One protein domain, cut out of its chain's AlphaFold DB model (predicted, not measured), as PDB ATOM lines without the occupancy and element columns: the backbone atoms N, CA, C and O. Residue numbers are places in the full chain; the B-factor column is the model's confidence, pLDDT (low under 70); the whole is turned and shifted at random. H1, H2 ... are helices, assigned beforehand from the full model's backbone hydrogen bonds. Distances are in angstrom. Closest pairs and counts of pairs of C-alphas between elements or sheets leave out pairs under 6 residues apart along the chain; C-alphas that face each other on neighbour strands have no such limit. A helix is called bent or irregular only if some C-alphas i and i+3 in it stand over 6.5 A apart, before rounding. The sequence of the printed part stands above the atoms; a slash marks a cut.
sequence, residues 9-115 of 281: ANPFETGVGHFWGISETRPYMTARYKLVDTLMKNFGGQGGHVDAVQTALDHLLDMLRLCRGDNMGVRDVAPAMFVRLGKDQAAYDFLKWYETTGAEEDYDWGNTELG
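What this domain is: This is residues 9 to 115 of the 281 residues of an uncharacterized protein of Neonectria ditissima (UniProt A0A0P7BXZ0). Four helices, H2, H3, H4 and H5, stand side by side in one zigzag row, each running back along the one before it, so that the row makes a slab with two long helices followed by two shorter ones. The short H1 sits by the end of the slab where H2 begins and H3 ends, and an unnamed tail, residues 100 to 115, follows H5 at that same end. The printed part has 107 residues with five named helices, in the order H1, H2, H3, H4, H5, and no named strand; the class is all helix. The whole is compact, with a radius of gyration of the C-alphas of 14.4 A, and the C-alphas span 39 by 32 by 18 A.

Where its parts are: H1 is residues 11 to 14, beginning at C-alpha 11 at (257.499, 267.316, 271.397). H2, residues 23 to 43, is the longest helix, 31.3 A from first to last C-alpha, and begins at C-alpha 23 at (251.757, 262.474, 263.324). It is only just irregular: C-alphas 24 and 27 are 6.8 A apart, and its line is a rough one. H3 is residues 50 to 66, 24.4 A long. H4 is residues 78 to 84, 10.1 A long. H5, residues 88 to 99, is 16.7 A long and ends at C-alpha 99 at (249.394, 290.764, 256.221).

How they stand to each other: H1 is close to but not clearly touching H2, with the closest C-alphas, those of Pro 11 and Thr 25, 7.8 A apart. It is also close to but not clearly touching H3, where the closest C-alphas, those of Phe 12 and Leu 66, are 7.2 A apart. H2 and H3 touch as a helical hairpin, at a shallow tilt of 17 degrees, opposite ways; their closest C-alphas, those of Val 36 and Ala 56, are 5.1 A apart. H3 and H4 form a helical hairpin too, and touch at a shallow tilt of 22 degrees, opposite ways, with the C-alphas of Leu 57 and Ala 78 closest at 5.9 A. In the hairpin of H4 and H5 the helices touch at a shallow tilt of 20 degrees, opposite ways, and the closest C-alphas, those of Pro 79 and Ala 91, are 5.1 A apart. H2 is apart from H4 and H5, and H3 is apart from H5. In H3, H4 and H5 every pair of O i and N i+4 is within hydrogen-bond range; in H2 it is 15 of 17, and H1 is too short for such a pair.

The domain as a whole: The two C-alphas farthest apart, those of Ala 9 and Gly 47, are 42.2 A apart. The printed part has no cut. The link from H3 to H4 is long, with 11 residues, and that from H4 to H5 is tight. The mean pLDDT of the printed part is 93.9, and no printed residue is under 70.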
ATOM      1  N   ALA A   9     262.428 263.260 273.206       74.12
ATOM      2  CA  ALA A   9     262.453 264.675 273.510       74.12
ATOM      3  C   ALA A   9     261.014 265.202 273.532       74.12
ATOM      4  O   ALA A   9     260.191 264.798 272.708       74.12
ATOM      5  N   ASN A  10     260.706 266.047 274.516       85.38
ATOM      6  CA  ASN A  10     259.363 266.565 274.719       85.38
ATOM      7  C   ASN A  10     258.888 267.272 273.429       85.38
ATOM      8  O   ASN A  10     259.414 268.342 273.115       85.38
ATOM      9  N   PRO A  11     257.892 266.742 272.684       86.50
ATOM     10  CA  PRO A  11     257.499 267.316 271.397       86.50
ATOM     11  C   PRO A  11     256.928 268.733 271.542       86.50
ATOM     12  O   PRO A  11     256.933 269.495 270.579       86.50
ATOM     13  N   PHE A  12     256.477 269.118 272.742       88.00
ATOM     14  CA  PHE A  12     256.021 270.478 273.049       88.00
ATOM     15  C   PHE A  12     257.151 271.519 273.073       88.00
ATOM     16  O   PHE A  12     256.874 272.720 272.996       88.00
ATOM     17  N   GLU A  13     258.398 271.059 273.167       86.62
ATOM     18  CA  GLU A  13     259.613 271.875 273.146       86.62
ATOM     19  C   GLU A  13     260.364 271.688 271.828       86.62
ATOM     20  O   GLU A  13     260.645 272.663 271.137       86.62
ATOM     21  N   THR A  14     260.633 270.443 271.428       87.00
ATOM     22  CA  THR A  14     261.454 270.152 270.239       87.00
ATOM     23  C   THR A  14     260.671 270.113 268.933       87.00
ATOM     24  O   THR A  14     261.272 270.090 267.865       87.00
ATOM     25  N   GLY A  15     259.340 270.066 269.003       87.25
ATOM     26  CA  GLY A  15     258.457 270.042 267.838       87.25
ATOM     27  C   GLY A  15     257.849 271.399 267.487       87.25
ATOM     28  O   GLY A  15     257.057 271.465 266.556       87.25
ATOM     29  N   VAL A  16     258.161 272.476 268.215       90.75
ATOM     30  CA  VAL A  16     257.617 273.820 267.940       90.75
ATOM     31  C   VAL A  16     257.996 274.262 266.520       90.75
ATOM     32  O   VAL A  16     259.113 274.024 266.079       90.75
ATOM     33  N   GLY A  17     257.055 274.858 265.779       88.75
ATOM     34  CA  GLY A  17     257.238 275.233 264.365       88.75
ATOM     35  C   GLY A  17     256.939 274.089 263.388       88.75
ATOM     36  O   GLY A  17     256.348 274.312 262.335       88.75
ATOM     37  N   HIS A  18     257.216 272.844 263.782       89.50
ATOM     38  CA  HIS A  18     256.980 271.640 262.972       89.50
ATOM     39  C   HIS A  18     255.940 270.687 263.576       89.50
ATOM     40  O   HIS A  18     255.821 269.538 263.150       89.50
ATOM     41  N   PHE A  19     255.159 271.155 264.554       93.31
ATOM     42  CA  PHE A  19     254.381 270.289 265.438       93.31
ATOM     43  C   PHE A  19     253.375 269.441 264.658       93.31
ATOM     44  O   PHE A  19     253.278 268.244 264.899       93.31
ATOM     45  N   TRP A  20     252.711 270.018 263.650       92.69
ATOM     46  CA  TRP A  20     251.769 269.314 262.768       92.69
ATOM     47  C   TRP A  20     252.409 268.227 261.884       92.69
ATOM     48  O   TRP A  20     251.738 267.277 261.457       92.69
ATOM     49  N   GLY A  21     253.708 268.349 261.597       91.06
ATOM     50  CA  GLY A  21     254.478 267.345 260.861       91.06
ATOM     51  C   GLY A  21     254.668 266.045 261.647       91.06
ATOM     52  O   GLY A  21     254.854 264.993 261.040       91.06
ATOM     53  N   ILE A  22     254.553 266.097 262.978       93.25
ATOM     54  CA  ILE A  22     254.653 264.942 263.874       93.25
ATOM     55  C   ILE A  22     253.264 264.302 263.987       93.25
ATOM     56  O   ILE A  22     252.338 264.881 264.550       93.25
ATOM     57  N   SER A  23     253.084 263.104 263.433       92.50
ATOM     58  CA  SER A  23     251.757 262.474 263.324       92.50
ATOM     59  C   SER A  23     251.081 262.258 264.684       92.50
ATOM     60  O   SER A  23     249.867 262.430 264.812       92.50
ATOM     61  N   GLU A  24     251.870 261.944 265.709       92.88
ATOM     62  CA  GLU A  24     251.447 261.655 267.078       92.88
ATOM     63  C   GLU A  24     250.864 262.879 267.803       92.88
ATOM     64  O   GLU A  24     250.098 262.725 268.754       92.88
ATOM     65  N   THR A  25     251.178 264.100 267.359       94.75
ATOM     66  CA  THR A  25     250.704 265.338 268.001       94.75
ATOM     67  C   THR A  25     249.384 265.852 267.414       94.75
ATOM     68  O   THR A  25     248.689 266.657 268.040       94.75
ATOM     69  N   ARG A  26     248.984 265.377 266.227       95.31
ATOM     70  CA  ARG A  26     247.745 265.819 265.565       95.31
ATOM     71  C   ARG A  26     246.492 265.538 266.401       95.31
ATOM     72  O   ARG A  26     245.670 266.449 266.520       95.31
ATOM     73  N   PRO A  27     246.332 264.360 267.046       96.62
ATOM     74  CA  PRO A  27     245.204 264.125 267.947       96.62
ATOM     75  C   PRO A  27     245.134 265.137 269.095       96.62
ATOM     76  O   PRO A  27     244.040 265.558 269.466       96.62
ATOM     77  N   TYR A  28     246.286 265.573 269.620       95.94
ATOM     78  CA  TYR A  28     246.350 266.608 270.650       95.94
ATOM     79  C   TYR A  28     245.843 267.961 270.128       95.94
ATOM     80  O   TYR A  28     244.990 268.572 270.770       95.94
ATOM     81  N   MET A  29     246.304 268.406 268.953       96.81
ATOM     82  CA  MET A  29     245.855 269.671 268.345       96.81
ATOM     83  C   MET A  29     244.342 269.660 268.078       96.81
ATOM     84  O   MET A  29     243.635 270.599 268.449       96.81
ATOM     85  N   THR A  30     243.822 268.554 267.539       96.31
ATOM     86  CA  THR A  30     242.382 268.358 267.318       96.31
ATOM     87  C   THR A  30     241.586 268.384 268.622       96.31
ATOM     88  O   THR A  30     240.556 269.056 268.707       96.31
ATOM     89  N   ALA A  31     242.055 267.686 269.661       97.62
ATOM     90  CA  ALA A  31     241.402 267.683 270.968       97.62
ATOM     91  C   ALA A  31     241.393 269.081 271.603       97.62
ATOM     92  O   ALA A  31     240.385 269.494 272.179       97.62
ATOM     93  N   ARG A  32     242.485 269.835 271.446       96.88
ATOM     94  CA  ARG A  32     242.610 271.201 271.956       96.88
ATOM     95  C   ARG A  32     241.675 272.176 271.247       96.88
ATOM     96  O   ARG A  32     241.007 272.959 271.918       96.88
ATOM     97  N   TYR A  33     241.535 272.080 269.926       96.88
ATOM     98  CA  TYR A  33     240.531 272.870 269.211       96.88
ATOM     99  C   TYR A  33     239.104 272.498 269.630       96.88
ATOM    100  O   TYR A  33     238.266 273.368 269.852       96.88
ATOM    101  N   LYS A  34     238.823 271.202 269.823       97.12
ATOM    102  CA  LYS A  34     237.518 270.741 270.318       97.12
ATOM    103  C   LYS A  34     237.204 271.278 271.719       97.12
ATOM    104  O   LYS A  34     236.040 271.567 272.003       97.12
ATOM    105  N   LEU A  35     238.213 271.436 272.579       97.50
ATOM    106  CA  LEU A  35     238.067 272.121 273.865       97.50
ATOM    107  C   LEU A  35     237.662 273.587 273.664       97.50
ATOM    108  O   LEU A  35     236.685 274.009 274.276       97.50
ATOM    109  N   VAL A  36     238.340 274.324 272.776       97.44
ATOM    110  CA  VAL A  36     237.967 275.709 272.428       97.44
ATOM    111  C   VAL A  36     236.523 275.781 271.930       97.44
ATOM    112  O   VAL A  36     235.727 276.544 272.471       97.44
ATOM    113  N   ASP A  37     236.147 274.947 270.959       94.62
ATOM    114  CA  ASP A  37     234.783 274.919 270.417       94.62
ATOM    115  C   ASP A  37     233.743 274.595 271.504       94.62
ATOM    116  O   ASP A  37     232.698 275.239 271.587       94.62
ATOM    117  N   THR A  38     234.039 273.643 272.392       96.00
ATOM    118  CA  THR A  38     233.149 273.277 273.508       96.00
ATOM    119  C   THR A  38     233.006 274.418 274.512       96.00
ATOM    120  O   THR A  38     231.896 274.716 274.951       96.00
ATOM    121  N   LEU A  39     234.108 275.076 274.862       96.31
ATOM    122  CA  LEU A  39     234.115 276.215 275.773       96.31
ATOM    123  C   LEU A  39     233.280 277.371 275.204       96.31
ATOM    124  O   LEU A  39     232.390 277.889 275.882       96.31
ATOM    125  N   MET A  40     233.495 277.705 273.930       95.50
ATOM    126  CA  MET A  40     232.785 278.792 273.260       95.50
ATOM    127  C   MET A  40     231.293 278.508 273.086       95.50
ATOM    128  O   MET A  40     230.483 279.406 273.307       95.50
ATOM    129  N   LYS A  41     230.910 277.265 272.775       92.12
ATOM    130  CA  LYS A  41     229.498 276.852 272.698       92.12
ATOM    131  C   LYS A  41     228.740 277.056 274.002       92.12
ATOM    132  O   LYS A  41     227.603 277.506 273.978       92.12
ATOM    133  N   ASN A  42     229.340 276.641 275.115       94.44
ATOM    134  CA  ASN A  42     228.622 276.534 276.385       94.44
ATOM    135  C   ASN A  42     228.714 277.816 277.217       94.44
ATOM    136  O   ASN A  42     227.793 278.118 277.970       94.44
ATOM    137  N   PHE A  43     229.803 278.574 277.075       95.69
ATOM    138  CA  PHE A  43     230.096 279.716 277.946       95.69
ATOM    139  C   PHE A  43     230.443 280.995 277.184       95.69
ATOM    140  O   PHE A  43     230.485 282.064 277.784       95.69
ATOM    141  N   GLY A  44     230.685 280.902 275.876       91.44
ATOM    142  CA  GLY A  44     231.199 281.993 275.053       91.44
ATOM    143  C   GLY A  44     230.163 282.685 274.169       91.44
ATOM    144  O   GLY A  44     230.567 283.365 273.227       91.44
ATOM    145  N   GLY A  45     228.862 282.533 274.435       91.25
ATOM    146  CA  GLY A  45     227.800 283.278 273.743       91.25
ATOM    147  C   GLY A  45     227.892 284.800 273.944       91.25
ATOM    148  O   GLY A  45     228.800 285.283 274.619       91.25
ATOM    149  N   GLN A  46     226.956 285.567 273.374       90.44
ATOM    150  CA  GLN A  46     226.907 287.029 273.537       90.44
ATOM    151  C   GLN A  46     226.799 287.407 275.021       90.44
ATOM    152  O   GLN A  46     225.859 286.980 275.692       90.44
ATOM    153  N   GLY A  47     227.745 288.202 275.527       84.38
ATOM    154  CA  GLY A  47     227.796 288.559 276.951       84.38
ATOM    155  C   GLY A  47     228.122 287.376 277.874       84.38
ATOM    156  O   GLY A  47     227.808 287.419 279.062       84.38
ATOM    157  N   GLY A  48     228.705 286.307 277.322       89.00
ATOM    158  CA  GLY A  48     229.145 285.124 278.056       89.00
ATOM    159  C   GLY A  48     230.352 285.379 278.965       89.00
ATOM    160  O   GLY A  48     230.803 286.507 279.161       89.00
ATOM    161  N   HIS A  49     230.901 284.305 279.531       94.06
ATOM    162  CA  HIS A  49     232.002 284.390 280.488       94.06
ATOM    163  C   HIS A  49     233.279 284.914 279.822       94.06
ATOM    164  O   HIS A  49     233.861 284.249 278.965       94.06
ATOM    165  N   VAL A  50     233.763 286.071 280.279       94.81
ATOM    166  CA  VAL A  50     235.024 286.676 279.816       94.81
ATOM    167  C   VAL A  50     236.195 285.701 279.980       94.81
ATOM    168  O   VAL A  50     236.992 285.546 279.058       94.81
ATOM    169  N   ASP A  51     236.241 284.958 281.089       96.75
ATOM    170  CA  ASP A  51     237.278 283.948 281.346       96.75
ATOM    171  C   ASP A  51     237.254 282.799 280.327       96.75
ATOM    172  O   ASP A  51     238.303 282.258 279.975       96.75
ATOM    173  N   ALA A  52     236.074 282.446 279.802       97.19
ATOM    174  CA  ALA A  52     235.947 281.440 278.752       97.19
ATOM    175  C   ALA A  52     236.500 281.959 277.417       97.19
ATOM    176  O   ALA A  52     237.232 281.241 276.736       97.19
ATOM    177  N   VAL A  53     236.221 283.221 277.070       97.44
ATOM    178  CA  VAL A  53     236.784 283.878 275.876       97.44
ATOM    179  C   VAL A  53     238.310 283.994 275.989       97.44
ATOM    180  O   VAL A  53     239.024 283.697 275.031       97.44
ATOM    181  N   GLN A  54     238.817 284.374 277.164       98.12
ATOM    182  CA  GLN A  54     240.249 284.476 277.445       98.12
ATOM    183  C   GLN A  54     240.940 283.110 277.342       98.12
ATOM    184  O   GLN A  54     241.899 282.970 276.590       98.12
ATOM    185  N   THR A  55     240.396 282.082 277.997       98.38
ATOM    186  CA  THR A  55     240.939 280.714 277.950       98.38
ATOM    187  C   THR A  55     240.927 280.145 276.525       98.38
ATOM    188  O   THR A  55     241.889 279.505 276.097       98.38
ATOM    189  N   ALA A  56     239.861 280.397 275.758       98.12
ATOM    190  CA  ALA A  56     239.794 280.020 274.349       98.12
ATOM    191  C   ALA A  56     240.913 280.682 273.537       98.12
ATOM    192  O   ALA A  56     241.625 279.994 272.805       98.12
ATOM    193  N   LEU A  57     241.097 281.996 273.694       98.44
ATOM    194  CA  LEU A  57     242.159 282.736 273.020       98.44
ATOM    195  C   LEU A  57     243.549 282.193 273.383       98.44
ATOM    196  O   LEU A  57     244.357 281.975 272.483       98.44
ATOM    197  N   ASP A  58     243.812 281.906 274.657       98.62
ATOM    198  CA  ASP A  58     245.105 281.372 275.101       98.62
ATOM    199  C   ASP A  58     245.403 280.002 274.475       98.62
ATOM    200  O   ASP A  58     246.529 279.731 274.044       98.62
ATOM    201  N   HIS A  59     244.390 279.140 274.340       98.44
ATOM    202  CA  HIS A  59     244.548 277.882 273.614       98.44
ATOM    203  C   HIS A  59     244.814 278.092 272.120       98.44
ATOM    204  O   HIS A  59     245.693 277.411 271.594       98.44
ATOM    205  N   LEU A  60     244.110 279.012 271.453       98.19
ATOM    206  CA  LEU A  60     244.324 279.311 270.030       98.19
ATOM    207  C   LEU A  60     245.736 279.868 269.782       98.19
ATOM    208  O   LEU A  60     246.418 279.425 268.862       98.19
ATOM    209  N   LEU A  61     246.211 280.786 270.628       98.19
ATOM    210  CA  LEU A  61     247.548 281.374 270.504       98.19
ATOM    211  C   LEU A  61     248.662 280.355 270.758       98.19
ATOM    212  O   LEU A  61     249.670 280.360 270.054       98.19
ATOM    213  N   ASP A  62     248.493 279.448 271.719       97.19
ATOM    214  CA  ASP A  62     249.487 278.396 271.947       97.19
ATOM    215  C   ASP A  62     249.448 277.317 270.850       97.19
ATOM    216  O   ASP A  62     250.489 276.782 270.477       97.19
ATOM    217  N   MET A  63     248.277 277.043 270.259       97.62
ATOM    218  CA  MET A  63     248.191 276.224 269.044       97.62
ATOM    219  C   MET A  63     248.967 276.859 267.882       97.62
ATOM    220  O   MET A  63     249.715 276.153 267.207       97.62
ATOM    221  N   LEU A  64     248.856 278.178 267.698       96.94
ATOM    222  CA  LEU A  64     249.646 278.929 266.715       96.94
ATOM    223  C   LEU A  64     251.144 278.932 267.045       96.94
ATOM    224  O   LEU A  64     251.967 278.816 266.145       96.94
ATOM    225  N   ARG A  65     251.531 279.002 268.325       95.62
ATOM    226  CA  ARG A  65     252.941 278.857 268.730       95.62
ATOM    227  C   ARG A  65     253.494 277.494 268.310       95.62
ATOM    228  O   ARG A  65     254.594 277.430 267.767       95.62
ATOM    229  N   LEU A  66     252.750 276.418 268.579       95.69
ATOM    230  CA  LEU A  66     253.140 275.050 268.228       95.69
ATOM    231  C   LEU A  66     253.186 274.852 266.704       95.69
ATOM    232  O   LEU A  66     254.128 274.253 266.186       95.69
ATOM    233  N   CYS A  67     252.196 275.381 265.988       95.19
ATOM    234  CA  CYS A  67     252.030 275.249 264.546       95.19
ATOM    235  C   CYS A  67     251.834 276.636 263.914       95.19
ATOM    236  O   CYS A  67     250.707 277.062 263.662       95.19
ATOM    237  N   ARG A  68     252.945 277.339 263.646       94.50
ATOM    238  CA  ARG A  68     252.911 278.716 263.115       94.50
ATOM    239  C   ARG A  68     252.267 278.793 261.729       94.50
ATOM    240  O   ARG A  68     251.560 279.754 261.453       94.50
ATOM    241  N   GLY A  69     252.452 277.752 260.909       91.19
ATOM    242  CA  GLY A  69     251.816 277.606 259.591       91.19
ATOM    243  C   GLY A  69     250.307 277.331 259.628       91.19
ATOM    244  O   GLY A  69     249.691 277.213 258.575       91.19
ATOM    245  N   ASP A  70     249.718 277.218 260.822       93.56
ATOM    246  CA  ASP A  70     248.277 277.157 261.068       93.56
ATOM    247  C   ASP A  70     247.497 276.132 260.223       93.56
ATOM    248  O   ASP A  70     246.493 276.432 259.574       93.56
ATOM    249  N   ASN A  71     247.918 274.867 260.265       93.12
ATOM    250  CA  ASN A  71     247.260 273.792 259.515       93.12
ATOM    251  C   ASN A  71     245.797 273.521 259.927       93.12
ATOM    252  O   ASN A  71     245.108 272.768 259.240       93.12
ATOM    253  N   MET A  72     245.331 274.096 261.040       92.38
ATOM    254  CA  MET A  72     243.955 273.966 261.528       92.38
ATOM    255  C   MET A  72     243.100 275.223 261.302       92.38
ATOM    256  O   MET A  72     241.921 275.202 261.654       92.38
ATOM    257  N   GLY A  73     243.661 276.298 260.740       91.56
ATOM    258  CA  GLY A  73     242.935 277.542 260.469       91.56
ATOM    259  C   GLY A  73     242.508 278.314 261.724       91.56
ATOM    260  O   GLY A  73     241.524 279.054 261.699       91.56
ATOM    261  N   VAL A  74     243.205 278.148 262.853       95.12
ATOM    262  CA  VAL A  74     242.842 278.813 264.114       95.12
ATOM    263  C   VAL A  74     243.101 280.325 264.094       95.12
ATOM    264  O   VAL A  74     242.505 281.056 264.897       95.12
ATOM    265  N   ARG A  75     243.914 280.827 263.152       95.00
ATOM    266  CA  ARG A  75     244.150 282.268 262.950       95.00
ATOM    267  C   ARG A  75     242.898 283.029 262.523       95.00
ATOM    268  O   ARG A  75     242.848 284.240 262.709       95.00
ATOM    269  N   ASP A  76     241.889 282.350 261.979       93.50
ATOM    270  CA  ASP A  76     240.623 282.975 261.574       93.50
ATOM    271  C   ASP A  76     239.679 283.234 262.755       93.50
ATOM    272  O   ASP A  76     238.771 284.063 262.665       93.50
ATOM    273  N   VAL A  77     239.910 282.556 263.883       94.88
ATOM    274  CA  VAL A  77     239.057 282.623 265.078       94.88
ATOM    275  C   VAL A  77     239.615 283.605 266.112       94.88
ATOM    276  O   VAL A  77     238.864 284.357 266.738       94.88
ATOM    277  N   ALA A  78     240.940 283.624 266.292       97.31
ATOM    278  CA  ALA A  78     241.605 284.403 267.340       97.31
ATOM    279  C   ALA A  78     241.317 285.925 267.310       97.31
ATOM    280  O   ALA A  78     241.056 286.484 268.382       97.31
ATOM    281  N   PRO A  79     241.289 286.616 266.147       97.44
ATOM    282  CA  PRO A  79     241.079 288.065 266.093       97.44
ATOM    283  C   PRO A  79     239.766 288.522 266.736       97.44
ATOM    284  O   PRO A  79     239.748 289.500 267.482       97.44
ATOM    285  N   ALA A  80     238.672 287.786 266.519       96.75
ATOM    286  CA  ALA A  80     237.386 288.113 267.124       96.75
ATOM    287  C   ALA A  80     237.426 287.992 268.657       96.75
ATOM    288  O   ALA A  80     236.831 288.814 269.350       96.75
ATOM    289  N   MET A  81     238.174 287.027 269.204       97.62
ATOM    290  CA  MET A  81     238.318 286.863 270.655       97.62
ATOM    291  C   MET A  81     239.096 288.022 271.286       97.62
ATOM    292  O   MET A  81     238.695 288.512 272.339       97.62
ATOM    293  N   PHE A  82     240.147 288.529 270.627       98.31
ATOM    294  CA  PHE A  82     240.819 289.754 271.081       98.31
ATOM    295  C   PHE A  82     239.835 290.926 271.193       98.31
ATOM    296  O   PHE A  82     239.798 291.601 272.222       98.31
ATOM    297  N   VAL A  83     239.002 291.127 270.169       98.00
ATOM    298  CA  VAL A  83     238.015 292.218 270.117       98.00
ATOM    299  C   VAL A  83     236.959 292.092 271.223       98.00
ATOM    300  O   VAL A  83     236.600 293.087 271.862       98.00
ATOM    301  N   ARG A  84     236.491 290.874 271.512       96.94
ATOM    302  CA  ARG A  84     235.557 290.602 272.623       96.94
ATOM    303  C   ARG A  84     236.150 290.899 273.999       96.94
ATOM    304  O   ARG A  84     235.441 291.337 274.894       96.94
ATOM    305  N   LEU A  85     237.460 290.723 274.151       96.69
ATOM    306  CA  LEU A  85     238.199 291.040 275.377       96.69
ATOM    307  C   LEU A  85     238.611 292.522 275.471       96.69
ATOM    308  O   LEU A  85     239.389 292.882 276.353       96.69
ATOM    309  N   GLY A  86     238.162 293.379 274.544       95.62
ATOM    310  CA  GLY A  86     238.559 294.792 274.478       95.62
ATOM    311  C   GLY A  86     240.026 295.017 274.082       95.62
ATOM    312  O   GLY A  86     240.551 296.127 274.213       95.62
ATOM    313  N   LYS A  87     240.706 293.975 273.589       97.31
ATOM    314  CA  LYS A  87     242.117 293.993 273.176       97.31
ATOM    315  C   LYS A  87     242.258 294.394 271.706       97.31
ATOM    316  O   LYS A  87     242.945 293.731 270.932       97.31
ATOM    317  N   ASP A  88     241.614 295.491 271.327       97.75
ATOM    318  CA  ASP A  88     241.490 295.946 269.938       97.75
ATOM    319  C   ASP A  88     242.849 296.215 269.275       97.75
ATOM    320  O   ASP A  88     243.073 295.807 268.137       97.75
ATOM    321  N   GLN A  89     243.794 296.814 270.009       97.31
ATOM    322  CA  GLN A  89     245.159 297.015 269.515       97.31
ATOM    323  C   GLN A  89     245.864 295.682 269.225       97.31
ATOM    324  O   GLN A  89     246.490 295.534 268.182       97.31
ATOM    325  N   ALA A  90     245.726 294.688 270.108       98.06
ATOM    326  CA  ALA A  90     246.334 293.374 269.906       98.06
ATOM    327  C   ALA A  90     245.682 292.615 268.741       98.06
ATOM    328  O   ALA A  90     246.386 291.929 268.004       98.06
ATOM    329  N   ALA A  91     244.366 292.769 268.545       98.00
ATOM    330  CA  ALA A  91     243.671 292.238 267.375       98.00
ATOM    331  C   ALA A  91     244.248 292.833 266.083       98.00
ATOM    332  O   ALA A  91     244.557 292.096 265.151       98.00
ATOM    333  N   TYR A  92     244.426 294.157 266.041       97.06
ATOM    334  CA  TYR A  92     244.980 294.832 264.871       97.06
ATOM    335  C   TYR A  92     246.437 294.444 264.611       97.06
ATOM    336  O   TYR A  92     246.792 294.141 263.478       97.06
ATOM    337  N   ASP A  93     247.267 294.391 265.657       97.06
ATOM    338  CA  ASP A  93     248.664 293.966 265.555       97.06
ATOM    339  C   ASP A  93     248.781 292.520 265.046       97.06
ATOM    340  O   ASP A  93     249.629 292.226 264.206       97.06
ATOM    341  N   PHE A  94     247.913 291.620 265.524       96.81
ATOM    342  CA  PHE A  94     247.844 290.234 265.057       96.81
ATOM    343  C   PHE A  94     247.507 290.170 263.564       96.81
ATOM    344  O   PHE A  94     248.223 289.528 262.799       96.81
ATOM    345  N   LEU A  95     246.439 290.860 263.154       94.69
ATOM    346  CA  LEU A  95     245.973 290.882 261.766       94.69
ATOM    347  C   LEU A  95     247.039 291.484 260.852       94.69
ATOM    348  O   LEU A  95     247.419 290.874 259.860       94.69
ATOM    349  N   LYS A  96     247.598 292.638 261.226       93.38
ATOM    350  CA  LYS A  96     248.625 293.304 260.427       93.38
ATOM    351  C   LYS A  96     249.906 292.481 260.317       93.38
ATOM    352  O   LYS A  96     250.515 292.508 259.260       93.38
ATOM    353  N   TRP A  97     250.302 291.738 261.354       94.56
ATOM    354  CA  TRP A  97     251.467 290.855 261.261       94.56
ATOM    355  C   TRP A  97     251.285 289.781 260.183       94.56
ATOM    356  O   TRP A  97     252.213 289.546 259.414       94.56
ATOM    357  N   TYR A  98     250.099 289.163 260.094       91.44
ATOM    358  CA  TYR A  98     249.809 288.177 259.046       91.44
ATOM    359  C   TYR A  98     249.806 288.786 257.642       91.44
ATOM    360  O   TYR A  98     250.197 288.104 256.706       91.44
ATOM    361  N   GLU A  99     249.423 290.055 257.508       87.12
ATOM    362  CA  GLU A  99     249.394 290.764 256.221       87.12
ATOM    363  C   GLU A  99     250.727 291.361 255.787       87.12
ATOM    364  O   GLU A  99     250.883 291.751 254.630       87.12
ATOM    365  N   THR A 100     251.674 291.497 256.711       89.06
ATOM    366  CA  THR A 100     253.009 291.999 256.405       89.06
ATOM    367  C   THR A 100     253.999 290.849 256.442       89.06
ATOM    368  O   THR A 100     254.162 290.150 255.452       89.06
ATOM    369  N   THR A 101     254.612 290.601 257.595       91.06
ATOM    370  CA  THR A 101     255.658 289.588 257.759       91.06
ATOM    371  C   THR A 101     255.151 288.182 257.448       91.06
ATOM    372  O   THR A 101     255.836 287.415 256.785       91.06
ATOM    373  N   GLY A 102     253.932 287.838 257.873       88.31
ATOM    374  CA  GLY A 102     253.329 286.535 257.582       88.31
ATOM    375  C   GLY A 102     252.884 286.346 256.126       88.31
ATOM    376  O   GLY A 102     252.523 285.230 255.760       88.31
ATOM    377  N   ALA A 103     252.900 287.407 255.313       87.06
ATOM    378  CA  ALA A 103     252.571 287.373 253.890       87.06
ATOM    379  C   ALA A 103     253.822 287.381 252.991       87.06
ATOM    380  O   ALA A 103     253.690 287.308 251.769       87.06
ATOM    381  N   GLU A 104     255.024 287.469 253.569       89.44
ATOM    382  CA  GLU A 104     256.284 287.346 252.831       89.44
ATOM    383  C   GLU A 104     256.390 285.935 252.224       89.44
ATOM    384  O   GLU A 104     256.210 284.930 252.915       89.44
ATOM    385  N   GLU A 105     256.659 285.850 250.914       86.94
ATOM    386  CA  GLU A 105     256.672 284.577 250.170       86.94
ATOM    387  C   GLU A 105     257.705 283.575 250.711       86.94
ATOM    388  O   GLU A 105     257.526 282.363 250.583       86.94
ATOM    389  N   ASP A 106     258.781 284.075 251.319       91.75
ATOM    390  CA  ASP A 106     259.907 283.316 251.856       91.75
ATOM    391  C   ASP A 106     259.885 283.170 253.389       91.75
ATOM    392  O   ASP A 106     260.856 282.672 253.967       91.75
ATOM    393  N   TYR A 107     258.784 283.538 254.062       92.25
ATOM    394  CA  TYR A 107     258.666 283.347 255.509       92.25
ATOM    395  C   TYR A 107     258.672 281.854 255.883       92.25
ATOM    396  O   TYR A 107     257.748 281.094 255.573       92.25
ATOM    397  N   ASP A 108     259.708 281.426 256.609       94.12
ATOM    398  CA  ASP A 108     259.833 280.052 257.095       94.12
ATOM    399  C   ASP A 108     259.028 279.844 258.388       94.12
ATOM    400  O   ASP A 108     259.499 280.090 259.501       94.12
ATOM    401  N   TRP A 109     257.808 279.323 258.239       93.50
ATOM    402  CA  TRP A 109     256.912 278.982 259.351       93.50
ATOM    403  C   TRP A 109     257.494 277.968 260.350       93.50
ATOM    404  O   TRP A 109     257.030 277.904 261.492       93.50
ATOM    405  N   GLY A 110     258.477 277.165 259.936       91.31
ATOM    406  CA  GLY A 110     259.153 276.191 260.788       91.31
ATOM    407  C   GLY A 110     260.272 276.794 261.632       91.31
ATOM    408  O   GLY A 110     260.565 276.291 262.717       91.31
ATOM    409  N   ASN A 111     260.865 277.899 261.175       93.62
ATOM    410  CA  ASN A 111     261.993 278.526 261.844       93.62
ATOM    411  C   ASN A 111     261.545 279.309 263.088       93.62
ATOM    412  O   ASN A 111     261.002 280.416 263.011       93.62
ATOM    413  N   THR A 112     261.809 278.742 264.267       92.50
ATOM    414  CA  THR A 112     261.390 279.334 265.541       92.50
ATOM    415  C   THR A 112     262.151 280.596 265.933       92.50
ATOM    416  O   THR A 112     261.629 281.356 266.752       92.50
ATOM    417  N   GLU A 113     263.317 280.838 265.328       94.44
ATOM    418  CA  GLU A 113     264.150 282.025 265.560       94.44
ATOM    419  C   GLU A 113     263.592 283.276 264.866       94.44
ATOM    420  O   GLU A 113     263.909 284.400 265.257       94.44
ATOM    421  N   LEU A 114     262.729 283.104 263.854       95.19
ATOM    422  CA  LEU A 114     262.025 284.225 263.236       95.19
ATOM    423  C   LEU A 114     260.968 284.790 264.189       95.19
ATOM    424  O   LEU A 114     260.287 284.056 264.916       95.19
ATOM    425  N   GLY A 115     260.797 286.113 264.141       94.88
ATOM    426  CA  GLY A 115     259.733 286.800 264.864       94.88
ATOM    427  C   GLY A 115     258.359 286.275 264.446       94.88
ATOM    428  O   GLY A 115     258.085 286.129 263.257       94.88
TER     429      GLY A 115